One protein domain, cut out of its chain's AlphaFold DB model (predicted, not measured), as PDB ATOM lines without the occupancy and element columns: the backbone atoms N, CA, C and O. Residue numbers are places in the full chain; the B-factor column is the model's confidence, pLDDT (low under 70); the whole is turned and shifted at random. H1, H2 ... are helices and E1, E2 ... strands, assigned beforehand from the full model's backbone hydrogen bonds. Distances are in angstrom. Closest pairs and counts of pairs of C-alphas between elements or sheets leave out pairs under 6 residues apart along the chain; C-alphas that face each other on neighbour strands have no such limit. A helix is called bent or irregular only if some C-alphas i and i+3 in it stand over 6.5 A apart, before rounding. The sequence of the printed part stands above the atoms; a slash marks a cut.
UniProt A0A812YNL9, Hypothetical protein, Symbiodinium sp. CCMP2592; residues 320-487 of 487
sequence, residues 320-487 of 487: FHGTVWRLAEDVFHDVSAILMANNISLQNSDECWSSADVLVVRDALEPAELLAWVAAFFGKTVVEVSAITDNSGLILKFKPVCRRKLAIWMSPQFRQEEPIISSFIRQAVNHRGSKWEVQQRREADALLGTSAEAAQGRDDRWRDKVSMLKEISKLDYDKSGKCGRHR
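Overview. This is residues 320 to 487 of the 487 residues of the protein "Hypothetical protein" of Symbiodinium sp. CCMP2592 (UniProt A0A812YNL9). Two lobes sit end to end along the longest axis: the first holds a four-strand sheet with H1 over one face and H2 over the other, the second a small three-strand parallel sheet with H5 over one face. H2 and H5 run side by side between the two sheets, H7 packs on H2 near the same junction, and H1 and H6 lie toward opposite ends of the whole. The printed part has 168 residues with seven named helices and seven named strands, in the order E1 H1 E2 H2 E3 H3 E4 E5 H4 H5 E6 E7 H6 H7, class mixed, helices and strands. The first sheet runs E1 E2 E3 E4 and is mixed; the second runs E6 E5 E7, all parallel. The whole is compact, with a radius of gyration of the C-alphas of 17.1 A and spans of 52 by 35 by 27 A.

Along the chain. E1, residues 324 to 327, begins at C-alpha 324 (-8.073, -34.578, -28.502). H1, residues 329 to 341, is 19.3 A long and irregular: C-alphas 334 and 337 are 7.7 A apart. E2 holds residues 358 to 361, and H2, residues 369 to 378, spans 14.5 A. E3 holds residues 381 to 384, H3 residues 385 to 389 and E4 residues 395 to 397. E5, residues 406 to 410, is 12.6 A long and begins at C-alpha 406 (-32.541, -39.074, -40.323). H4 holds residues 412 to 417, and H5, residues 419 to 429, spans 15.4 A. E6 holds residues 436 to 438, E7 residues 446 to 448 and H6 residues 451 to 456. H7, residues 465 to 476, is 16.7 A long and ends at C-alpha 476 (-28.988, -38.071, -26.020).

Arrangement. E1 and E2 are parallel, with N 360 and O 326 2.8 A apart; so are E2 and E3, with N 359 and O 381 at 2.8 A. E3 and E4 are antiparallel, with N 382 and O 396 at 2.8 A. H1 is on this sheet at a height over the sheet of 8.4 A, over E1 and along the strands, at 13 degrees to E1 on the local plane. H2 is on the opposite face at a height of 9.7 A, over E2 and E3. E1, H1, E2 form a strand-helix-strand unit, two parallel neighbour strands with a helix between, with a left-handed crossover; the unit E2, H2, E3 is right-handed. H3 only grazes the sheet and touches H1, the closest C-alphas being those of Val 335 and Val 385, 6.9 A apart. H2 touches H5, the same way at a shallow tilt of 10 degrees, closest at the C-alphas of Phe 377 and Ala 428, 6.3 A. H2 also touches H7, the same way at a steep tilt of 43 degrees, closest at the C-alphas of Ala 376 and Ser 473, 6.4 A. In the second sheet E5 is parallel to E6, with N 408 and O 437 at 2.8 A, and to E7, with N 448 and O 409 at 2.8 A. H5 is on this sheet at a height of 9.4 A, over E6 and E5, and the unit E5, H4 H5, E6 has a right-handed crossover. H4 and H5 are close but not clearly touching, with the C-alphas of Arg 415 and Ser 422 closest at 5.8 A. H6 and H7 are close but not clearly touching, about perpendicular at 81 degrees, with the C-alphas of Ser 451 and Lys 465 closest at 7.6 A. Every O i to N i+4 pair is within hydrogen-bond range in H2, H3, H4, H5 and H6; H1 has 5 of 9 and H7 7 of 8.

Size, cuts and confidence. The C-alphas farthest apart, those of Ala 341 and Arg 458, are 54.9 A apart. The printed part has no cut and ends at residue 487, the chain's last. The link from H1 to E2, residues 342 to 357, is long. The mean pLDDT of the printed part is 85.8, and residues 474 to 487 are under 70.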
ATOM      1  N   PHE A 320      -7.990 -40.079 -20.154       81.88
ATOM      2  CA  PHE A 320      -8.127 -39.306 -21.387       81.88
ATOM      3  C   PHE A 320      -6.821 -39.208 -22.184       81.88
ATOM      4  O   PHE A 320      -6.721 -38.414 -23.124       81.88
ATOM      5  N   HIS A 321      -5.815 -40.020 -21.856       79.12
ATOM      6  CA  HIS A 321      -4.568 -40.038 -22.610       79.12
ATOM      7  C   HIS A 321      -4.808 -40.390 -24.091       79.12
ATOM      8  O   HIS A 321      -5.491 -41.362 -24.412       79.12
ATOM      9  N   GLY A 322      -4.263 -39.578 -25.001       81.56
ATOM     10  CA  GLY A 322      -4.434 -39.740 -26.451       81.56
ATOM     11  C   GLY A 322      -5.754 -39.208 -27.024       81.56
ATOM     12  O   GLY A 322      -5.957 -39.304 -28.233       81.56
ATOM     13  N   THR A 323      -6.632 -38.633 -26.198       87.25
ATOM     14  CA  THR A 323      -7.833 -37.935 -26.684       87.25
ATOM     15  C   THR A 323      -7.514 -36.493 -27.067       87.25
ATOM     16  O   THR A 323      -6.616 -35.865 -26.499       87.25
ATOM     17  N   VAL A 324      -8.249 -35.959 -28.040       88.38
ATOM     18  CA  VAL A 324      -8.073 -34.578 -28.502       88.38
ATOM     19  C   VAL A 324      -9.070 -33.669 -27.796       88.38
ATOM     20  O   VAL A 324     -10.277 -33.896 -27.863       88.38
ATOM     21  N   TRP A 325      -8.575 -32.638 -27.120       91.31
ATOM     22  CA  TRP A 325      -9.400 -31.718 -26.342       91.31
ATOM     23  C   TRP A 325      -9.508 -30.377 -27.041       91.31
ATOM     24  O   TRP A 325      -8.538 -29.876 -27.612       91.31
ATOM     25  N   ARG A 326     -10.688 -29.770 -26.950       91.38
ATOM     26  CA  ARG A 326     -10.909 -28.405 -27.404       91.38
ATOM     27  C   ARG A 326     -11.485 -27.545 -26.294       91.38
ATOM     28  O   ARG A 326     -12.436 -27.931 -25.621       91.38
ATOM     29  N   LEU A 327     -10.885 -26.375 -26.130       91.19
ATOM     30  CA  LEU A 327     -11.245 -25.384 -25.129       91.19
ATOM     31  C   LEU A 327     -12.139 -24.328 -25.783       91.19
ATOM     32  O   LEU A 327     -11.859 -23.906 -26.908       91.19
ATOM     33  N   ALA A 328     -13.206 -23.909 -25.104       89.38
ATOM     34  CA  ALA A 328     -13.872 -22.664 -25.468       89.38
ATOM     35  C   ALA A 328     -12.901 -21.482 -25.261       89.38
ATOM     36  O   ALA A 328     -12.020 -21.532 -24.397       89.38
ATOM     37  N   GLU A 329     -13.023 -20.435 -26.077       88.69
ATOM     38  CA  GLU A 329     -12.090 -19.297 -26.056       88.69
ATOM     39  C   GLU A 329     -12.008 -18.645 -24.670       88.69
ATOM     40  O   GLU A 329     -10.927 -18.285 -24.205       88.69
ATOM     41  N   ASP A 330     -13.140 -18.578 -23.968       89.69
ATOM     42  CA  ASP A 330     -13.276 -17.952 -22.658       89.69
ATOM     43  C   ASP A 330     -12.703 -18.782 -21.500       89.69
ATOM     44  O   ASP A 330     -12.620 -18.275 -20.384       89.69
ATOM     45  N   VAL A 331     -12.316 -20.041 -21.735       91.88
ATOM     46  CA  VAL A 331     -11.758 -20.939 -20.704       91.88
ATOM     47  C   VAL A 331     -10.310 -21.337 -20.974       91.88
ATOM     48  O   VAL A 331      -9.700 -22.030 -20.162       91.88
ATOM     49  N   PHE A 332      -9.728 -20.906 -22.100       91.19
ATOM     50  CA  PHE A 332      -8.397 -21.344 -22.522       91.19
ATOM     51  C   PHE A 332      -7.323 -21.090 -21.452       91.19
ATOM     52  O   PHE A 332      -6.537 -21.982 -21.121       91.19
ATOM     53  N   HIS A 333      -7.307 -19.890 -20.874       91.75
ATOM     54  CA  HIS A 333      -6.319 -19.510 -19.865       91.75
ATOM     55  C   HIS A 333      -6.511 -20.222 -18.519       91.75
ATOM     56  O   HIS A 333      -5.528 -20.427 -17.813       91.75
ATOM     57  N   ASP A 334      -7.734 -20.653 -18.201       91.06
ATOM     58  CA  ASP A 334      -8.068 -21.244 -16.901       91.06
ATOM     59  C   ASP A 334      -7.524 -22.678 -16.764       91.06
ATOM     60  O   ASP A 334      -7.097 -23.087 -15.686       91.06
ATOM     61  N   VAL A 335      -7.520 -23.453 -17.858       93.88
ATOM     62  CA  VAL A 335      -7.252 -24.906 -17.804       93.88
ATOM     63  C   VAL A 335      -6.112 -25.395 -18.694       93.88
ATOM     64  O   VAL A 335      -5.645 -26.519 -18.503       93.88
ATOM     65  N   SER A 336      -5.626 -24.596 -19.652       92.44
ATOM     66  CA  SER A 336      -4.610 -25.051 -20.620       92.44
ATOM     67  C   SER A 336      -3.333 -25.561 -19.949       92.44
ATOM     68  O   SER A 336      -2.856 -26.636 -20.304       92.44
ATOM     69  N   ALA A 337      -2.825 -24.856 -18.933       92.75
ATOM     70  CA  ALA A 337      -1.633 -25.272 -18.191       92.75
ATOM     71  C   ALA A 337      -1.818 -26.635 -17.496       92.75
ATOM     72  O   ALA A 337      -0.923 -27.478 -17.542       92.75
ATOM     73  N   ILE A 338      -2.996 -26.878 -16.904       93.25
ATOM     74  CA  ILE A 338      -3.325 -28.138 -16.220       93.25
ATOM     75  C   ILE A 338      -3.389 -29.286 -17.232       93.25
ATOM     76  O   ILE A 338      -2.814 -30.350 -17.005       93.25
ATOM     77  N   LEU A 339      -4.055 -29.074 -18.368       92.75
ATOM     78  CA  LEU A 339      -4.202 -30.101 -19.400       92.75
ATOM     79  C   LEU A 339      -2.860 -30.430 -20.069       92.75
ATOM     80  O   LEU A 339      -2.533 -31.605 -20.241       92.75
ATOM     81  N   MET A 340      -2.040 -29.416 -20.365       89.62
ATOM     82  CA  MET A 340      -0.692 -29.612 -20.907       89.62
ATOM     83  C   MET A 340       0.214 -30.369 -19.927       89.62
ATOM     84  O   MET A 340       0.911 -31.292 -20.341       89.62
ATOM     85  N   ALA A 341       0.157 -30.052 -18.628       91.38
ATOM     86  CA  ALA A 341       0.913 -30.774 -17.598       91.38
ATOM     87  C   ALA A 341       0.530 -32.265 -17.501       91.38
ATOM     88  O   ALA A 341       1.342 -33.087 -17.084       91.38
ATOM     89  N   ASN A 342      -0.688 -32.623 -17.925       89.69
ATOM     90  CA  ASN A 342      -1.184 -33.999 -17.978       89.69
ATOM     91  C   ASN A 342      -1.005 -34.665 -19.361       89.69
ATOM     92  O   ASN A 342      -1.583 -35.723 -19.610       89.69
ATOM     93  N   ASN A 343      -0.194 -34.085 -20.257       90.94
ATOM     94  CA  ASN A 343       0.053 -34.585 -21.617       90.94
ATOM     95  C   ASN A 343      -1.227 -34.751 -22.460       90.94
ATOM     96  O   ASN A 343      -1.357 -35.706 -23.230       90.94
ATOM     97  N   ILE A 344      -2.189 -33.840 -22.300       91.88
ATOM     98  CA  ILE A 344      -3.422 -33.825 -23.090       91.88
ATOM     99  C   ILE A 344      -3.233 -32.921 -24.315       91.88
ATOM    100  O   ILE A 344      -2.854 -31.756 -24.194       91.88
ATOM    101  N   SER A 345      -3.520 -33.458 -25.504       91.12
ATOM    102  CA  SER A 345      -3.404 -32.736 -26.775       91.12
ATOM    103  C   SER A 345      -4.539 -31.725 -26.940       91.12
ATOM    104  O   SER A 345      -5.706 -32.106 -27.053       91.12
ATOM    105  N   LEU A 346      -4.192 -30.438 -27.003       91.38
ATOM    106  CA  LEU A 346      -5.140 -29.344 -27.224       91.38
ATOM    107  C   LEU A 346      -5.204 -28.968 -28.711       91.38
ATOM    108  O   LEU A 346      -4.174 -28.725 -29.339       91.38
ATOM    109  N   GLN A 347      -6.413 -28.889 -29.271       86.94
ATOM    110  CA  GLN A 347      -6.668 -28.338 -30.603       86.94
ATOM    111  C   GLN A 347      -7.334 -26.965 -30.499       86.94
ATOM    112  O   GLN A 347      -8.467 -26.850 -30.034       86.94
ATOM    113  N   ASN A 348      -6.642 -25.945 -31.011       78.62
ATOM    114  CA  ASN A 348      -7.124 -24.561 -31.036       78.62
ATOM    115  C   ASN A 348      -7.573 -24.082 -32.430       78.62
ATOM    116  O   ASN A 348      -8.000 -22.944 -32.561       78.62
ATOM    117  N   SER A 349      -7.473 -24.901 -33.483       79.88
ATOM    118  CA  SER A 349      -7.852 -24.477 -34.840       79.88
ATOM    119  C   SER A 349      -9.363 -24.544 -35.052       79.88
ATOM    120  O   SER A 349      -9.955 -25.609 -34.895       79.88
ATOM    121  N   ASP A 350      -9.995 -23.455 -35.493       71.31
ATOM    122  CA  ASP A 350     -11.447 -23.350 -35.760       71.31
ATOM    123  C   ASP A 350     -12.037 -24.397 -36.700       71.31
ATOM    124  O   ASP A 350     -13.237 -24.655 -36.668       71.31
ATOM    125  N   GLU A 351     -11.201 -25.092 -37.455       71.25
ATOM    126  CA  GLU A 351     -11.636 -26.076 -38.439       71.25
ATOM    127  C   GLU A 351     -11.788 -27.503 -37.870       71.25
ATOM    128  O   GLU A 351     -12.392 -28.361 -38.513       71.25
ATOM    129  N   CYS A 352     -11.308 -27.779 -36.648       75.94
ATOM    130  CA  CYS A 352     -11.162 -29.148 -36.127       75.94
ATOM    131  C   CYS A 352     -12.163 -29.564 -35.026       75.94
ATOM    132  O   CYS A 352     -11.903 -30.474 -34.240       75.94
ATOM    133  N   TRP A 353     -13.349 -28.954 -34.956       82.62
ATOM    134  CA  TRP A 353     -14.378 -29.328 -33.964       82.62
ATOM    135  C   TRP A 353     -14.820 -30.799 -34.040       82.62
ATOM    136  O   TRP A 353     -15.173 -31.403 -33.028       82.62
ATOM    137  N   SER A 354     -14.794 -31.394 -35.234       81.75
ATOM    138  CA  SER A 354     -15.212 -32.781 -35.453       81.75
ATOM    139  C   SER A 354     -14.204 -33.808 -34.920       81.75
ATOM    140  O   SER A 354     -14.616 -34.904 -34.526       81.75
ATOM    141  N   SER A 355     -12.913 -33.468 -34.838       87.56
ATOM    142  CA  SER A 355     -11.865 -34.361 -34.324       87.56
ATOM    143  C   SER A 355     -11.712 -34.341 -32.807       87.56
ATOM    144  O   SER A 355     -11.216 -35.317 -32.259       87.56
ATOM    145  N   ALA A 356     -12.158 -33.288 -32.120       92.00
ATOM    146  CA  ALA A 356     -12.055 -33.204 -30.662       92.00
ATOM    147  C   ALA A 356     -12.957 -34.241 -29.979       92.00
ATOM    148  O   ALA A 356     -14.144 -34.290 -30.262       92.00
ATOM    149  N   ASP A 357     -12.445 -35.069 -29.077       92.12
ATOM    150  CA  ASP A 357     -13.232 -36.038 -28.300       92.12
ATOM    151  C   ASP A 357     -13.913 -35.390 -27.087       92.12
ATOM    152  O   ASP A 357     -15.008 -35.801 -26.676       92.12
ATOM    153  N   VAL A 358     -13.261 -34.365 -26.532       94.19
ATOM    154  CA  VAL A 358     -13.681 -33.645 -25.330       94.19
ATOM    155  C   VAL A 358     -13.752 -32.144 -25.610       94.19
ATOM    156  O   VAL A 358     -12.837 -31.567 -26.198       94.19
ATOM    157  N   LEU A 359     -14.844 -31.515 -25.184       94.94
ATOM    158  CA  LEU A 359     -15.084 -30.077 -25.250       94.94
ATOM    159  C   LEU A 359     -15.104 -29.523 -23.826       94.94
ATOM    160  O   LEU A 359     -15.886 -29.996 -23.004       94.94
ATOM    161  N   VAL A 360     -14.276 -28.526 -23.533       94.94
ATOM    162  CA  VAL A 360     -14.254 -27.874 -22.217       94.94
ATOM    163  C   VAL A 360     -14.996 -26.551 -22.282       94.94
ATOM    164  O   VAL A 360     -14.717 -25.721 -23.149       94.94
ATOM    165  N   VAL A 361     -15.931 -26.363 -21.355       95.62
ATOM    166  CA  VAL A 361     -16.824 -25.202 -21.289       95.62
ATOM    167  C   VAL A 361     -16.931 -24.666 -19.869       95.62
ATOM    168  O   VAL A 361     -16.662 -25.373 -18.900       95.62
ATOM    169  N   ARG A 362     -17.355 -23.408 -19.740       94.75
ATOM    170  CA  ARG A 362     -17.593 -22.780 -18.437       94.75
ATOM    171  C   ARG A 362     -18.852 -23.311 -17.748       94.75
ATOM    172  O   ARG A 362     -18.813 -23.531 -16.548       94.75
ATOM    173  N   ASP A 363     -19.925 -23.544 -18.505       92.88
ATOM    174  CA  ASP A 363     -21.163 -24.177 -18.034       92.88
ATOM    175  C   ASP A 363     -21.525 -25.343 -18.965       92.88
ATOM    176  O   ASP A 363     -21.766 -25.158 -20.160       92.88
ATOM    177  N   ALA A 364     -21.526 -26.565 -18.428       90.75
ATOM    178  CA  ALA A 364     -21.846 -27.763 -19.198       90.75
ATOM    179  C   ALA A 364     -23.353 -27.936 -19.458       90.75
ATOM    180  O   ALA A 364     -23.715 -28.628 -20.409       90.75
ATOM    181  N   LEU A 365     -24.233 -27.341 -18.644       88.25
ATOM    182  CA  LEU A 365     -25.688 -27.409 -18.833       88.25
ATOM    183  C   LEU A 365     -26.163 -26.449 -19.925       88.25
ATOM    184  O   LEU A 365     -27.108 -26.766 -20.649       88.25
ATOM    185  N   GLU A 366     -25.493 -25.308 -20.047       89.19
ATOM    186  CA  GLU A 366     -25.783 -24.272 -21.040       89.19
ATOM    187  C   GLU A 366     -24.527 -23.932 -21.864       89.19
ATOM    188  O   GLU A 366     -24.043 -22.799 -21.835       89.19
ATOM    189  N   PRO A 367     -23.965 -24.902 -22.618       90.88
ATOM    190  CA  PRO A 367     -22.794 -24.640 -23.438       90.88
ATOM    191  C   PRO A 367     -23.150 -23.675 -24.574       90.88
ATOM    192  O   PRO A 367     -24.294 -23.628 -25.038       90.88
ATOM    193  N   ALA A 368     -22.142 -22.956 -25.077       91.62
ATOM    194  CA  ALA A 368     -22.303 -22.122 -26.263       91.62
ATOM    195  C   ALA A 368     -22.945 -22.931 -27.398       91.62
ATOM    196  O   ALA A 368     -22.616 -24.098 -27.620       91.62
ATOM    197  N   GLU A 369     -23.869 -22.311 -28.123       90.06
ATOM    198  CA  GLU A 369     -24.784 -23.021 -29.016       90.06
ATOM    199  C   GLU A 369     -24.056 -23.896 -30.050       90.06
ATOM    200  O   GLU A 369     -24.424 -25.046 -30.279       90.06
ATOM    201  N   LEU A 370     -22.958 -23.386 -30.612       89.94
ATOM    202  CA  LEU A 370     -22.098 -24.120 -31.539       89.94
ATOM    203  C   LEU A 370     -21.522 -25.404 -30.917       89.94
ATOM    204  O   LEU A 370     -21.539 -26.460 -31.549       89.94
ATOM    205  N   LEU A 371     -21.068 -25.336 -29.665       91.75
ATOM    206  CA  LEU A 371     -20.529 -26.479 -28.925       91.75
ATOM    207  C   LEU A 371     -21.610 -27.512 -28.639       91.75
ATOM    208  O   LEU A 371     -21.354 -28.707 -28.763       91.75
ATOM    209  N   ALA A 372     -22.822 -27.058 -28.309       91.69
ATOM    210  CA  ALA A 372     -23.966 -27.934 -28.092       91.69
ATOM    211  C   ALA A 372     -24.273 -28.771 -29.347       91.69
ATOM    212  O   ALA A 372     -24.473 -29.984 -29.257       91.69
ATOM    213  N   TRP A 373     -24.247 -28.141 -30.527       92.00
ATOM    214  CA  TRP A 373     -24.439 -28.820 -31.809       92.00
ATOM    215  C   TRP A 373     -23.329 -29.826 -32.116       92.00
ATOM    216  O   TRP A 373     -23.622 -30.974 -32.454       92.00
ATOM    217  N   VAL A 374     -22.062 -29.430 -31.963       92.50
ATOM    218  CA  VAL A 374     -20.909 -30.320 -32.182       92.50
ATOM    219  C   VAL A 374     -20.967 -31.518 -31.227       92.50
ATOM    220  O   VAL A 374     -20.817 -32.665 -31.661       92.50
ATOM    221  N   ALA A 375     -21.239 -31.270 -29.944       93.19
ATOM    222  CA  ALA A 375     -21.355 -32.309 -28.931       93.19
ATOM    223  C   ALA A 375     -22.454 -33.315 -29.278       93.19
ATOM    224  O   ALA A 375     -22.205 -34.523 -29.263       93.19
ATOM    225  N   ALA A 376     -23.636 -32.824 -29.652       92.44
ATOM    226  CA  ALA A 376     -24.772 -33.658 -30.008       92.44
ATOM    227  C   ALA A 376     -24.531 -34.459 -31.302       92.44
ATOM    228  O   ALA A 376     -24.722 -35.675 -31.331       92.44
ATOM    229  N   PHE A 377     -24.063 -33.819 -32.378       91.25
ATOM    230  CA  PHE A 377     -23.863 -34.495 -33.663       91.25
ATOM    231  C   PHE A 377     -22.856 -35.633 -33.583       91.25
ATOM    232  O   PHE A 377     -23.123 -36.729 -34.083       91.25
ATOM    233  N   PHE A 378     -21.716 -35.387 -32.943       91.81
ATOM    234  CA  PHE A 378     -20.595 -36.319 -32.946       91.81
ATOM    235  C   PHE A 378     -20.468 -37.137 -31.656       91.81
ATOM    236  O   PHE A 378     -19.615 -38.021 -31.584       91.81
ATOM    237  N   GLY A 379     -21.326 -36.896 -30.660       91.19
ATOM    238  CA  GLY A 379     -21.327 -37.632 -29.396       91.19
ATOM    239  C   GLY A 379     -20.086 -37.357 -28.555       91.19
ATOM    240  O   GLY A 379     -19.395 -38.294 -28.148       91.19
ATOM    241  N   LYS A 380     -19.765 -36.075 -28.367       92.50
ATOM    242  CA  LYS A 380     -18.573 -35.640 -27.626       92.50
ATOM    243  C   LYS A 380     -18.828 -35.609 -26.119       92.50
ATOM    244  O   LYS A 380     -19.973 -35.631 -25.660       92.50
ATOM    245  N   THR A 381     -17.751 -35.558 -25.344       92.81
ATOM    246  CA  THR A 381     -17.837 -35.333 -23.894       92.81
ATOM    247  C   THR A 381     -17.679 -33.844 -23.620       92.81
ATOM    248  O   THR A 381     -16.692 -33.258 -24.043       92.81
ATOM    249  N   VAL A 382     -18.638 -33.232 -22.936       93.31
ATOM    250  CA  VAL A 382     -18.580 -31.837 -22.497       93.31
ATOM    251  C   VAL A 382     -18.179 -31.820 -21.028       93.31
ATOM    252  O   VAL A 382     -18.837 -32.449 -20.201       93.31
ATOM    253  N   VAL A 383     -17.082 -31.141 -20.714       93.00
ATOM    254  CA  VAL A 383     -16.490 -31.072 -19.376       93.00
ATOM    255  C   VAL A 383     -16.511 -29.626 -18.908       93.00
ATOM    256  O   VAL A 383     -16.095 -28.725 -19.632       93.00
ATOM    257  N   GLU A 384     -17.002 -29.401 -17.698       94.25
ATOM    258  CA  GLU A 384     -16.966 -28.088 -17.066       94.25
ATOM    259  C   GLU A 384     -15.554 -27.765 -16.556       94.25
ATOM    260  O   GLU A 384     -14.846 -28.654 -16.081       94.25
ATOM    261  N   VAL A 385     -15.142 -26.498 -16.605       95.12
ATOM    262  CA  VAL A 385     -13.831 -26.051 -16.090       95.12
ATOM    263  C   VAL A 385     -13.589 -26.505 -14.649       95.12
ATOM    264  O   VAL A 385     -12.518 -27.027 -14.345       95.12
ATOM    265  N   SER A 386     -14.599 -26.375 -13.786       91.69
ATOM    266  CA  SER A 386     -14.559 -26.826 -12.388       91.69
ATOM    267  C   SER A 386     -14.225 -28.318 -12.276       91.69
ATOM    268  O   SER A 386     -13.381 -28.719 -11.481       91.69
ATOM    269  N   ALA A 387     -14.753 -29.171 -13.159       90.62
ATOM    270  CA  ALA A 387     -14.445 -30.604 -13.141       90.62
ATOM    271  C   ALA A 387     -12.944 -30.898 -13.326       90.62
ATOM    272  O   ALA A 387     -12.474 -31.931 -12.860       90.62
ATOM    273  N   ILE A 388     -12.203 -30.000 -13.984       92.12
ATOM    274  CA  ILE A 388     -10.756 -30.115 -14.214       92.12
ATOM    275  C   ILE A 388      -9.962 -29.489 -13.063       92.12
ATOM    276  O   ILE A 388      -8.938 -30.039 -12.662       92.12
ATOM    277  N   THR A 389     -10.401 -28.339 -12.547       91.62
ATOM    278  CA  THR A 389      -9.642 -27.574 -11.545       91.62
ATOM    279  C   THR A 389      -9.842 -28.087 -10.122       91.62
ATOM    280  O   THR A 389      -8.875 -28.152  -9.364       91.62
ATOM    281  N   ASP A 390     -11.067 -28.458  -9.746       88.31
ATOM    282  CA  ASP A 390     -11.438 -28.797  -8.367       88.31
ATOM    283  C   ASP A 390     -12.194 -30.131  -8.226       88.31
ATOM    284  O   ASP A 390     -12.575 -30.512  -7.118       88.31
ATOM    285  N   ASN A 391     -12.372 -30.874  -9.325       86.00
ATOM    286  CA  ASN A 391     -13.151 -32.116  -9.383       86.00
ATOM    287  C   ASN A 391     -14.621 -31.964  -8.930       86.00
ATOM    288  O   ASN A 391     -15.247 -32.959  -8.556       86.00
ATOM    289  N   SER A 392     -15.190 -30.753  -8.952       83.06
ATOM    290  CA  SER A 392     -16.563 -30.486  -8.489       83.06
ATOM    291  C   SER A 392     -17.565 -30.164  -9.610       83.06
ATOM    292  O   SER A 392     -18.764 -30.042  -9.350       83.06
ATOM    293  N   GLY A 393     -17.097 -30.080 -10.858       84.12
ATOM    294  CA  GLY A 393     -17.916 -29.743 -12.026       84.12
ATOM    295  C   GLY A 393     -18.634 -30.904 -12.707       84.12
ATOM    296  O   GLY A 393     -18.496 -32.080 -12.357       84.12
ATOM    297  N   LEU A 394     -19.409 -30.560 -13.736       86.88
ATOM    298  CA  LEU A 394     -20.178 -31.519 -14.521       86.88
ATOM    299  C   LEU A 394     -19.391 -32.095 -15.699       86.88
ATOM    300  O   LEU A 394     -18.635 -31.415 -16.391       86.88
ATOM    301  N   ILE A 395     -19.640 -33.376 -15.961       88.69
ATOM    302  CA  ILE A 395     -19.147 -34.094 -17.135       88.69
ATOM    303  C   ILE A 395     -20.359 -34.702 -17.830       88.69
ATOM    304  O   ILE A 395     -21.003 -35.611 -17.301       88.69
ATOM    305  N   LEU A 396     -20.681 -34.203 -19.019       88.75
ATOM    306  CA  LEU A 396     -21.812 -34.659 -19.818       88.75
ATOM    307  C   LEU A 396     -21.312 -35.409 -21.047       88.75
ATOM    308  O   LEU A 396     -20.595 -34.866 -21.881       88.75
ATOM    309  N   LYS A 397     -21.720 -36.669 -21.190       89.31
ATOM    310  CA  LYS A 397     -21.391 -37.476 -22.366       89.31
ATOM    311  C   LYS A 397     -22.574 -37.517 -23.324       89.31
ATOM    312  O   LYS A 397     -23.600 -38.113 -23.003       89.31
ATOM    313  N   PHE A 398     -22.408 -36.930 -24.505       89.75
ATOM    314  CA  PHE A 398     -23.430 -36.943 -25.545       89.75
ATOM    315  C   PHE A 398     -23.349 -38.228 -26.367       89.75
ATOM    316  O   PHE A 398     -22.270 -38.771 -26.619       89.75
ATOM    317  N   LYS A 399     -24.503 -38.727 -26.815       88.81
ATOM    318  CA  LYS A 399     -24.567 -39.796 -27.816       88.81
ATOM    319  C   LYS A 399     -24.587 -39.188 -29.222       88.81
ATOM    320  O   LYS A 399     -25.253 -38.183 -29.429       88.81
ATOM    321  N   PRO A 400     -23.864 -39.781 -30.189       90.75
ATOM    322  CA  PRO A 400     -23.780 -39.246 -31.542       90.75
ATOM    323  C   PRO A 400     -25.101 -39.444 -32.280       90.75
ATOM    324  O   PRO A 400     -25.459 -40.564 -32.666       90.75
ATOM    325  N   VAL A 401     -25.802 -38.344 -32.523       90.88
ATOM    326  CA  VAL A 401     -27.129 -38.352 -33.156       90.88
ATOM    327  C   VAL A 401     -27.037 -38.784 -34.613       90.88
ATOM    328  O   VAL A 401     -27.946 -39.439 -35.128       90.88
ATOM    329  N   CYS A 402     -25.897 -38.505 -35.254       90.06
ATOM    330  CA  CYS A 402     -25.618 -38.896 -36.631       90.06
ATOM    331  C   CYS A 402     -25.759 -40.412 -36.864       90.06
ATOM    332  O   CYS A 402     -26.013 -40.839 -37.983       90.06
ATOM    333  N   ARG A 403     -25.679 -41.257 -35.823       89.75
ATOM    334  CA  ARG A 403     -25.877 -42.717 -35.940       89.75
ATOM    335  C   ARG A 403     -27.339 -43.147 -36.105       89.75
ATOM    336  O   ARG A 403     -27.601 -44.325 -36.374       89.75
ATOM    337  N   ARG A 404     -28.298 -42.243 -35.898       89.94
ATOM    338  CA  ARG A 404     -29.732 -42.492 -36.111       89.94
ATOM    339  C   ARG A 404     -30.075 -42.199 -37.564       89.94
ATOM    340  O   ARG A 404     -29.487 -41.309 -38.149       89.94
ATOM    341  N   LYS A 405     -31.009 -42.945 -38.154       92.19
ATOM    342  CA  LYS A 405     -31.452 -42.668 -39.524       92.19
ATOM    343  C   LYS A 405     -32.291 -41.387 -39.513       92.19
ATOM    344  O   LYS A 405     -33.301 -41.368 -38.815       92.19
ATOM    345  N   LEU A 406     -31.836 -40.351 -40.214       91.38
ATOM    346  CA  LEU A 406     -32.541 -39.074 -40.323       91.38
ATOM    347  C   LEU A 406     -32.241 -38.429 -41.680       91.38
ATOM    348  O   LEU A 406     -31.086 -38.115 -41.975       91.38
ATOM    349  N   ALA A 407     -33.272 -38.230 -42.494       93.31
ATOM    350  CA  ALA A 407     -33.180 -37.460 -43.726       93.31
ATOM    351  C   ALA A 407     -33.433 -35.976 -43.428       93.31
ATOM    352  O   ALA A 407     -34.496 -35.600 -42.935       93.31
ATOM    353  N   ILE A 408     -32.455 -35.119 -43.715       93.56
ATOM    354  CA  ILE A 408     -32.516 -33.689 -43.399       93.56
ATOM    355  C   ILE A 408     -32.548 -32.886 -44.692       93.56
ATOM    356  O   ILE A 408     -31.734 -33.092 -45.593       93.56
ATOM    357  N   TRP A 409     -33.436 -31.899 -44.751       95.38
ATOM    358  CA  TRP A 409     -33.374 -30.842 -45.752       95.38
ATOM    359  C   TRP A 409     -33.168 -29.497 -45.060       95.38
ATOM    360  O   TRP A 409     -33.875 -29.157 -44.117       95.38
ATOM    361  N   MET A 410     -32.191 -28.727 -45.533       96.12
ATOM    362  CA  MET A 410     -31.915 -27.365 -45.060       96.12
ATOM    363  C   MET A 410     -32.389 -26.357 -46.101       96.12
ATOM    364  O   MET A 410     -31.964 -26.469 -47.264       96.12
ATOM    365  N   SER A 411     -33.191 -25.372 -45.685       95.44
ATOM    366  CA  SER A 411     -33.652 -24.294 -46.559       95.44
ATOM    367  C   SER A 411     -32.479 -23.459 -47.095       95.44
ATOM    368  O   SER A 411     -31.418 -23.391 -46.465       95.44
ATOM    369  N   PRO A 412     -32.613 -22.836 -48.282       95.75
ATOM    370  CA  PRO A 412     -31.581 -21.944 -48.805       95.75
ATOM    371  C   PRO A 412     -31.291 -20.777 -47.859       95.75
ATOM    372  O   PRO A 412     -30.127 -20.426 -47.685       95.75
ATOM    373  N   GLN A 413     -32.329 -20.232 -47.221       94.75
ATOM    374  CA  GLN A 413     -32.204 -19.112 -46.296       94.75
ATOM    375  C   GLN A 413     -31.465 -19.524 -45.019       94.75
ATOM    376  O   GLN A 413     -30.509 -18.860 -44.630       94.75
ATOM    377  N   PHE A 414     -31.793 -20.685 -44.443       93.88
ATOM    378  CA  PHE A 414     -31.067 -21.228 -43.292       93.88
ATOM    379  C   PHE A 414     -29.574 -21.425 -43.586       93.88
ATOM    380  O   PHE A 414     -28.730 -21.138 -42.747       93.88
ATOM    381  N   ARG A 415     -29.215 -21.864 -44.801       95.69
ATOM    382  CA  ARG A 415     -27.800 -22.013 -45.194       95.69
ATOM    383  C   ARG A 415     -27.049 -20.686 -45.274       95.69
ATOM    384  O   ARG A 415     -25.832 -20.694 -45.110       95.69
ATOM    385  N   GLN A 416     -27.747 -19.599 -45.596       95.69
ATOM    386  CA  GLN A 416     -27.169 -18.260 -45.682       95.69
ATOM    387  C   GLN A 416     -27.034 -17.624 -44.298       95.69
ATOM    388  O   GLN A 416     -25.992 -17.049 -44.005       95.69
ATOM    389  N   GLU A 417     -28.060 -17.759 -43.455       93.50
ATOM    390  CA  GLU A 417     -28.070 -17.200 -42.099       93.50
ATOM    391  C   GLU A 417     -27.149 -17.975 -41.147       93.50
ATOM    392  O   GLU A 417     -26.472 -17.374 -40.320       93.50
ATOM    393  N   GLU A 418     -27.073 -19.303 -41.291       93.31
ATOM    394  CA  GLU A 418     -26.332 -20.193 -40.389       93.31
ATOM    395  C   GLU A 418     -25.331 -21.085 -41.156       93.31
ATOM    396  O   GLU A 418     -25.466 -22.322 -41.210       93.31
ATOM    397  N   PRO A 419     -24.286 -20.491 -41.769       93.88
ATOM    398  CA  PRO A 419     -23.334 -21.226 -42.602       93.88
ATOM    399  C   PRO A 419     -22.510 -22.238 -41.796       93.88
ATOM    400  O   PRO A 419     -22.179 -23.312 -42.302       93.88
ATOM    401  N   ILE A 420     -22.221 -21.932 -40.528       90.94
ATOM    402  CA  ILE A 420     -21.394 -22.772 -39.653       90.94
ATOM    403  C   ILE A 420     -22.138 -24.054 -39.254       90.94
ATOM    404  O   ILE A 420     -21.609 -25.153 -39.381       90.94
ATOM    405  N   ILE A 421     -23.403 -23.960 -38.843       91.00
ATOM    406  CA  ILE A 421     -24.201 -25.156 -38.520       91.00
ATOM    407  C   ILE A 421     -24.431 -25.989 -39.773       91.00
ATOM    408  O   ILE A 421     -24.351 -27.216 -39.739       91.00
ATOM    409  N   SER A 422     -24.693 -25.321 -40.899       92.94
ATOM    410  CA  SER A 422     -24.873 -25.981 -42.188       92.94
ATOM    411  C   SER A 422     -23.632 -26.778 -42.592       92.94
ATOM    412  O   SER A 422     -23.760 -27.869 -43.155       92.94
ATOM    413  N   SER A 423     -22.432 -26.273 -42.291       92.19
ATOM    414  CA  SER A 423     -21.186 -27.007 -42.515       92.19
ATOM    415  C   SER A 423     -21.075 -28.211 -41.571       92.19
ATOM    416  O   SER A 423     -20.776 -29.310 -42.043       92.19
ATOM    417  N   PHE A 424     -21.432 -28.071 -40.290       90.75
ATOM    418  CA  PHE A 424     -21.438 -29.188 -39.341       90.75
ATOM    419  C   PHE A 424     -22.439 -30.280 -39.690       90.75
ATOM    420  O   PHE A 424     -22.096 -31.453 -39.581       90.75
ATOM    421  N   ILE A 425     -23.637 -29.937 -40.164       92.19
ATOM    422  CA  ILE A 425     -24.612 -30.930 -40.630       92.19
ATOM    423  C   ILE A 425     -24.023 -31.724 -41.800       92.19
ATOM    424  O   ILE A 425     -24.104 -32.951 -41.814       92.19
ATOM    425  N   ARG A 426     -23.366 -31.056 -42.757       93.12
ATOM    426  CA  ARG A 426     -22.687 -31.740 -43.872       93.12
ATOM    427  C   ARG A 426     -21.538 -32.625 -43.386       93.12
ATOM    428  O   ARG A 426     -21.399 -33.749 -43.859       93.12
ATOM    429  N   GLN A 427     -20.741 -32.157 -42.428       92.44
ATOM    430  CA  GLN A 427     -19.690 -32.973 -41.813       92.44
ATOM    431  C   GLN A 427     -20.273 -34.181 -41.066       92.44
ATOM    432  O   GLN A 427     -19.739 -35.279 -41.184       92.44
ATOM    433  N   ALA A 428     -21.382 -34.011 -40.344       92.00
ATOM    434  CA  ALA A 428     -22.069 -35.077 -39.623       92.00
ATOM    435  C   ALA A 428     -22.664 -36.123 -40.573       92.00
ATOM    436  O   ALA A 428     -22.601 -37.314 -40.281       92.00
ATOM    437  N   VAL A 429     -23.186 -35.710 -41.732       94.25
ATOM    438  CA  VAL A 429     -23.628 -36.612 -42.812       94.25
ATOM    439  C   VAL A 429     -22.454 -37.432 -43.350       94.25
ATOM    440  O   VAL A 429     -22.570 -38.643 -43.504       94.25
ATOM    441  N   ASN A 430     -21.291 -36.804 -43.538       92.94
ATOM    442  CA  ASN A 430     -20.083 -37.471 -44.033       92.94
ATOM    443  C   ASN A 430     -19.297 -38.235 -42.950       92.94
ATOM    444  O   ASN A 430     -18.289 -38.877 -43.250       92.94
ATOM    445  N   HIS A 431     -19.715 -38.166 -41.684       91.44
ATOM    446  CA  HIS A 431     -18.995 -38.787 -40.580       91.44
ATOM    447  C   HIS A 431     -19.072 -40.317 -40.652       91.44
ATOM    448  O   HIS A 431     -20.112 -40.905 -40.959       91.44
ATOM    449  N   ARG A 432     -17.981 -41.002 -40.287       89.19
ATOM    450  CA  ARG A 432     -17.934 -42.471 -40.282       89.19
ATOM    451  C   ARG A 432     -19.029 -43.050 -39.376       89.19
ATOM    452  O   ARG A 432     -19.088 -42.759 -38.180       89.19
ATOM    453  N   GLY A 433     -19.881 -43.902 -39.945       90.56
ATOM    454  CA  GLY A 433     -21.001 -44.527 -39.231       90.56
ATOM    455  C   GLY A 433     -22.239 -43.638 -39.076       90.56
ATOM    456  O   GLY A 433     -23.158 -44.020 -38.349       90.56
ATOM    457  N   SER A 434     -22.266 -42.479 -39.741       93.62
ATOM    458  CA  SER A 434     -23.476 -41.681 -39.888       93.62
ATOM    459  C   SER A 434     -24.522 -42.426 -40.719       93.62
ATOM    460  O   SER A 434     -24.193 -43.179 -41.635       93.62
ATOM    461  N   LYS A 435     -25.790 -42.232 -40.368       93.44
ATOM    462  CA  LYS A 435     -26.974 -42.669 -41.120       93.44
ATOM    463  C   LYS A 435     -27.827 -41.474 -41.543       93.44
ATOM    464  O   LYS A 435     -29.011 -41.636 -41.837       93.44
ATOM    465  N   TRP A 436     -27.255 -40.276 -41.464       93.75
ATOM    466  CA  TRP A 436     -27.905 -39.059 -41.914       93.75
ATOM    467  C   TRP A 436     -27.755 -38.929 -43.417       93.75
ATOM    468  O   TRP A 436     -26.702 -39.235 -43.969       93.75
ATOM    469  N   GLU A 437     -28.801 -38.438 -44.065       93.62
ATOM    470  CA  GLU A 437     -28.805 -38.183 -45.500       93.62
ATOM    471  C   GLU A 437     -29.347 -36.780 -45.754       93.62
ATOM    472  O   GLU A 437     -30.334 -36.364 -45.147       93.62
ATOM    473  N   VAL A 438     -28.705 -36.035 -46.656       92.00
ATOM    474  CA  VAL A 438     -29.269 -34.774 -47.146       92.00
ATOM    475  C   VAL A 438     -30.154 -35.101 -48.337       92.00
ATOM    476  O   VAL A 438     -29.647 -35.461 -49.396       92.00
ATOM    477  N   GLN A 439     -31.466 -34.981 -48.160       92.94
ATOM    478  CA  GLN A 439     -32.449 -35.340 -49.182       92.94
ATOM    479  C   GLN A 439     -33.187 -34.117 -49.727       92.94
ATOM    480  O   GLN A 439     -33.034 -32.993 -49.242       92.94
ATOM    481  N   GLN A 440     -33.989 -34.322 -50.775       90.62
ATOM    482  CA  GLN A 440     -34.891 -33.291 -51.276       90.62
ATOM    483  C   GLN A 440     -36.003 -33.007 -50.256       90.62
ATOM    484  O   GLN A 440     -36.398 -33.874 -49.481       90.62
ATOM    485  N   ARG A 441     -36.571 -31.794 -50.300       89.94
ATOM    486  CA  ARG A 441     -37.586 -31.325 -49.336       89.94
ATOM    487  C   ARG A 441     -38.755 -32.300 -49.130       89.94
ATOM    488  O   ARG A 441     -39.296 -32.365 -48.036       89.94
ATOM    489  N   ARG A 442     -39.181 -33.015 -50.177       86.81
ATOM    490  CA  ARG A 442     -40.332 -33.933 -50.104       86.81
ATOM    491  C   ARG A 442     -40.031 -35.202 -49.302       86.81
ATOM    492  O   ARG A 442     -40.938 -35.715 -48.656       86.81
ATOM    493  N   GLU A 443     -38.785 -35.655 -49.331       88.75
ATOM    494  CA  GLU A 443     -38.343 -36.948 -48.795       88.75
ATOM    495  C   GLU A 443     -37.708 -36.819 -47.400       88.75
ATOM    496  O   GLU A 443     -37.559 -37.809 -46.696       88.75
ATOM    497  N   ALA A 444     -37.388 -35.594 -46.971       88.38
ATOM    498  CA  ALA A 444     -36.791 -35.337 -45.669       88.38
ATOM    499  C   ALA A 444     -37.747 -35.611 -44.492       88.38
ATOM    500  O   ALA A 444     -38.924 -35.230 -44.501       88.38
ATOM    501  N   ASP A 445     -37.190 -36.207 -43.441       88.19
ATOM    502  CA  ASP A 445     -37.836 -36.424 -42.148       88.19
ATOM    503  C   ASP A 445     -37.913 -35.116 -41.343       88.19
ATOM    504  O   ASP A 445     -38.900 -34.868 -40.651       88.19
ATOM    505  N   ALA A 446     -36.884 -34.264 -41.454       89.31
ATOM    506  CA  ALA A 446     -36.794 -32.972 -40.775       89.31
ATOM    507  C   ALA A 446     -36.457 -31.835 -41.754       89.31
ATOM    508  O   ALA A 446     -35.521 -31.935 -42.557       89.31
ATOM    509  N   LEU A 447     -37.208 -30.733 -41.660       91.38
ATOM    510  CA  LEU A 447     -37.014 -29.524 -42.461       91.38
ATOM    511  C   LEU A 447     -36.406 -28.427 -41.584       91.38
ATOM    512  O   LEU A 447     -37.072 -27.906 -40.694       91.38
ATOM    513  N   LEU A 448     -35.147 -28.075 -41.832       90.94
ATOM    514  CA  LEU A 448     -34.460 -27.002 -41.116       90.94
ATOM    515  C   LEU A 448     -34.656 -25.673 -41.839       90.94
ATOM    516  O   LEU A 448     -34.320 -25.551 -43.021       90.94
ATOM    517  N   GLY A 449     -35.192 -24.697 -41.112       90.69
ATOM    518  CA  GLY A 449     -35.462 -23.346 -41.598       90.69
ATOM    519  C   GLY A 449     -35.131 -22.280 -40.570       90.69
ATOM    520  O   GLY A 449     -34.822 -22.577 -39.413       90.69
ATOM    521  N   THR A 450     -35.224 -21.026 -40.997       90.62
ATOM    522  CA  THR A 450     -35.183 -19.881 -40.079       90.62
ATOM    523  C   THR A 450     -36.383 -19.929 -39.128       90.62
ATOM    524  O   THR A 450     -37.390 -20.580 -39.419       90.62
ATOM    525  N   SER A 451     -36.333 -19.226 -37.993       86.50
ATOM    526  CA  SER A 451     -37.487 -19.183 -37.078       86.50
ATOM    527  C   SER A 451     -38.748 -18.627 -37.755       86.50
ATOM    528  O   SER A 451     -39.855 -19.063 -37.439       86.50
ATOM    529  N   ALA A 452     -38.596 -17.727 -38.733       87.94
ATOM    530  CA  ALA A 452     -39.707 -17.224 -39.539       87.94
ATOM    531  C   ALA A 452     -40.273 -18.300 -40.484       87.94
ATOM    532  O   ALA A 452     -41.490 -18.476 -40.545       87.94
ATOM    533  N   GLU A 453     -39.413 -19.056 -41.178       86.88
ATOM    534  CA  GLU A 453     -39.837 -20.173 -42.038       86.88
ATOM    535  C   GLU A 453     -40.520 -21.283 -41.226       86.88
ATOM    536  O   GLU A 453     -41.551 -21.810 -41.645       86.88
ATOM    537  N   ALA A 454     -39.987 -21.598 -40.042       85.62
ATOM    538  CA  ALA A 454     -40.557 -22.596 -39.146       85.62
ATOM    539  C   ALA A 454     -41.930 -22.173 -38.600       85.62
ATOM    540  O   ALA A 454     -42.822 -23.010 -38.494       85.62
ATOM    541  N   ALA A 455     -42.133 -20.882 -38.309       85.69
ATOM    542  CA  ALA A 455     -43.420 -20.356 -37.846       85.69
ATOM    543  C   ALA A 455     -44.486 -20.287 -38.957       85.69
ATOM    544  O   ALA A 455     -45.677 -20.417 -38.682       85.69
ATOM    545  N   GLN A 456     -44.075 -20.074 -40.210       86.25
ATOM    546  CA  GLN A 456     -44.978 -20.006 -41.368       86.25
ATOM    547  C   GLN A 456     -45.273 -21.381 -41.987       86.25
ATOM    548  O   GLN A 456     -46.248 -21.547 -42.728       86.25
ATOM    549  N   GLY A 457     -44.420 -22.369 -41.721       77.19
ATOM    550  CA  GLY A 457     -44.560 -23.720 -42.237       77.19
ATOM    551  C   GLY A 457     -45.808 -24.413 -41.694       77.19
ATOM    552  O   GLY A 457     -45.911 -24.670 -40.505       77.19
ATOM    553  N   ARG A 458     -46.737 -24.807 -42.579       79.19
ATOM    554  CA  ARG A 458     -47.868 -25.692 -42.217       79.19
ATOM    555  C   ARG A 458     -47.467 -27.162 -42.023       79.19
ATOM    556  O   ARG A 458     -48.334 -27.994 -41.793       79.19
ATOM    557  N   ASP A 459     -46.195 -27.493 -42.236       84.62
ATOM    558  CA  ASP A 459     -45.680 -28.862 -42.153       84.62
ATOM    559  C   ASP A 459     -45.039 -29.066 -40.779       84.62
ATOM    560  O   ASP A 459     -44.047 -28.412 -40.453       84.62
ATOM    561  N   ASP A 460     -45.581 -30.000 -39.998       86.50
ATOM    562  CA  ASP A 460     -45.105 -30.332 -38.653       86.50
ATOM    563  C   ASP A 460     -43.661 -30.858 -38.632       86.50
ATOM    564  O   ASP A 460     -43.110 -31.081 -37.557       86.50
ATOM    565  N   ARG A 461     -43.028 -31.079 -39.791       87.62
ATOM    566  CA  ARG A 461     -41.606 -31.434 -39.918       87.62
ATOM    567  C   ARG A 461     -40.657 -30.238 -39.841       87.62
ATOM    568  O   ARG A 461     -39.448 -30.451 -39.750       87.62
ATOM    569  N   TRP A 462     -41.158 -29.000 -39.883       88.44
ATOM    570  CA  TRP A 462     -40.305 -27.824 -39.721       88.44
ATOM    571  C   TRP A 462     -39.726 -27.738 -38.314       88.44
ATOM    572  O   TRP A 462     -40.411 -27.907 -37.301       88.44
ATOM    573  N   ARG A 463     -38.427 -27.474 -38.257       86.50
ATOM    574  CA  ARG A 463     -37.672 -27.236 -37.036       86.50
ATOM    575  C   ARG A 463     -36.809 -26.007 -37.264       86.50
ATOM    576  O   ARG A 463     -36.083 -25.931 -38.255       86.50
ATOM    577  N   ASP A 464     -36.875 -25.058 -36.341       87.62
ATOM    578  CA  ASP A 464     -35.828 -24.050 -36.234       87.62
ATOM    579  C   ASP A 464     -34.602 -24.638 -35.515       87.62
ATOM    580  O   ASP A 464     -34.625 -25.762 -34.993       87.62
ATOM    581  N   LYS A 465     -33.511 -23.869 -35.489       83.12
ATOM    582  CA  LYS A 465     -32.248 -24.255 -34.847       83.12
ATOM    583  C   LYS A 465     -32.455 -24.714 -33.397       83.12
ATOM    584  O   LYS A 465     -32.015 -25.798 -33.016       83.12
ATOM    585  N   VAL A 466     -33.175 -23.925 -32.600       81.12
ATOM    586  CA  VAL A 466     -33.377 -24.187 -31.167       81.12
ATOM    587  C   VAL A 466     -34.231 -25.435 -30.940       81.12
ATOM    588  O   VAL A 466     -33.927 -26.245 -30.062       81.12
ATOM    589  N   SER A 467     -35.295 -25.622 -31.722       83.38
ATOM    590  CA  SER A 467     -36.195 -26.773 -31.609       83.38
ATOM    591  C   SER A 467     -35.498 -28.062 -32.009       83.38
ATOM    592  O   SER A 467     -35.622 -29.058 -31.295       83.38
ATOM    593  N   MET A 468     -34.717 -28.030 -33.091       86.31
ATOM    594  CA  MET A 468     -33.919 -29.176 -33.510       86.31
ATOM    595  C   MET A 468     -32.883 -29.535 -32.441       86.31
ATOM    596  O   MET A 468     -32.818 -30.686 -32.019       86.31
ATOM    597  N   LEU A 469     -32.131 -28.558 -31.924       83.38
ATOM    598  CA  LEU A 469     -31.152 -28.812 -30.865       83.38
ATOM    599  C   LEU A 469     -31.812 -29.372 -29.595       83.38
ATOM    600  O   LEU A 469     -31.270 -30.282 -28.970       83.38
ATOM    601  N   LYS A 470     -33.003 -28.889 -29.216       84.69
ATOM    602  CA  LYS A 470     -33.781 -29.429 -28.085       84.69
ATOM    603  C   LYS A 470     -34.265 -30.856 -28.331       84.69
ATOM    604  O   LYS A 470     -34.247 -31.663 -27.407       84.69
ATOM    605  N   GLU A 471     -34.739 -31.163 -29.534       82.69
ATOM    606  CA  GLU A 471     -35.178 -32.510 -29.906       82.69
ATOM    607  C   GLU A 471     -34.007 -33.490 -29.836       82.69
ATOM    608  O   GLU A 471     -34.088 -34.508 -29.152       82.69
ATOM    609  N   ILE A 472     -32.899 -33.117 -30.462       81.50
ATOM    610  CA  ILE A 472     -31.666 -33.888 -30.501       81.50
ATOM    611  C   ILE A 472     -31.092 -34.063 -29.085       81.50
ATOM    612  O   ILE A 472     -30.919 -35.182 -28.623       81.50
ATOM    613  N   SER A 473     -30.887 -32.986 -28.324       71.62
ATOM    614  CA  SER A 473     -30.319 -33.076 -26.969       71.62
ATOM    615  C   SER A 473     -31.166 -33.925 -26.010       71.62
ATOM    616  O   SER A 473     -30.614 -34.736 -25.268       71.62
ATOM    617  N   LYS A 474     -32.507 -33.833 -26.052       68.31
ATOM    618  CA  LYS A 474     -33.410 -34.677 -25.238       68.31
ATOM    619  C   LYS A 474     -33.220 -36.170 -25.476       68.31
ATOM    620  O   LYS A 474     -33.473 -36.964 -24.569       68.31
ATOM    621  N   LEU A 475     -32.837 -36.552 -26.688       56.81
ATOM    622  CA  LEU A 475     -32.661 -37.947 -27.068       56.81
ATOM    623  C   LEU A 475     -31.343 -38.533 -26.547       56.81
ATOM    624  O   LEU A 475     -31.232 -39.757 -26.445       56.81
ATOM    625  N   ASP A 476     -30.389 -37.679 -26.168       59.00
ATOM    626  CA  ASP A 476     -28.988 -38.071 -26.020       59.00
ATOM    627  C   ASP A 476     -28.375 -37.783 -24.645       59.00
ATOM    628  O   ASP A 476     -27.241 -38.202 -24.399       59.00
ATOM    629  N   TYR A 477     -29.133 -37.199 -23.706       56.19
ATOM    630  CA  TYR A 477     -28.783 -37.253 -22.284       56.19
ATOM    631  C   TYR A 477     -28.849 -38.706 -21.794       56.19
ATOM    632  O   TYR A 477     -29.924 -39.238 -21.490       56.19
ATOM    633  N   ASP A 478     -27.697 -39.366 -21.653       48.41
ATOM    634  CA  ASP A 478     -27.630 -40.474 -20.708       48.41
ATOM    635  C   ASP A 478     -27.980 -39.905 -19.327       48.41
ATOM    636  O   ASP A 478     -27.424 -38.904 -18.887       48.41
ATOM    637  N   LYS A 479     -28.915 -40.544 -18.619       45.62
ATOM    638  CA  LYS A 479     -29.252 -40.224 -17.219       45.62
ATOM    639  C   LYS A 479     -28.093 -40.558 -16.252       45.62
ATOM    640  O   LYS A 479     -28.347 -41.028 -15.142       45.62
ATOM    641  N   SER A 480     -26.838 -40.417 -16.671       39.03
ATOM    642  CA  SER A 480     -25.648 -40.554 -15.836       39.03
ATOM    643  C   SER A 480     -25.272 -39.179 -15.304       39.03
ATOM    644  O   SER A 480     -24.921 -38.299 -16.082       39.03
ATOM    645  N   GLY A 481     -25.369 -39.013 -13.986       41.50
ATOM    646  CA  GLY A 481     -25.101 -37.754 -13.298       41.50
ATOM    647  C   GLY A 481     -26.376 -37.003 -12.925       41.50
ATOM    648  O   GLY A 481     -26.763 -36.032 -13.564       41.50
ATOM    649  N   LYS A 482     -27.032 -37.407 -11.829       40.91
ATOM    650  CA  LYS A 482     -27.787 -36.414 -11.055       40.91
ATOM    651  C   LYS A 482     -26.769 -35.358 -10.617       40.91
ATOM    652  O   LYS A 482     -25.839 -35.723  -9.908       40.91
ATOM    653  N   CYS A 483     -26.962 -34.096 -11.007       38.72
ATOM    654  CA  CYS A 483     -26.297 -32.948 -10.389       38.72
ATOM    655  C   CYS A 483     -26.470 -33.038  -8.868       38.72
ATOM    656  O   CYS A 483     -27.515 -32.662  -8.328       38.72
ATOM    657  N   GLY A 484     -25.458 -33.539  -8.169       38.25
ATOM    658  CA  GLY A 484     -25.301 -33.287  -6.751       38.25
ATOM    659  C   GLY A 484     -24.834 -31.851  -6.603       38.25
ATOM    660  O   GLY A 484     -23.643 -31.614  -6.483       38.25
ATOM    661  N   ARG A 485     -25.756 -30.878  -6.641       34.88
ATOM    662  CA  ARG A 485     -25.448 -29.555  -6.089       34.88
ATOM    663  C   ARG A 485     -25.264 -29.754  -4.586       34.88
ATOM    664  O   ARG A 485     -26.252 -29.794  -3.854       34.88
ATOM    665  N   HIS A 486     -24.022 -29.917  -4.144       32.34
ATOM    666  CA  HIS A 486     -23.665 -29.565  -2.779       32.34
ATOM    667  C   HIS A 486     -23.832 -28.045  -2.685       32.34
ATOM    668  O   HIS A 486     -23.102 -27.291  -3.321       32.34
ATOM    669  N   ARG A 487     -24.914 -27.628  -2.025       31.73
ATOM    670  CA  ARG A 487     -25.114 -26.249  -1.581       31.73
ATOM    671  C   ARG A 487     -24.455 -26.055  -0.234       31.73
ATOM    672  O   ARG A 487     -24.552 -27.009   0.573       31.73
TER     673      ARG A 487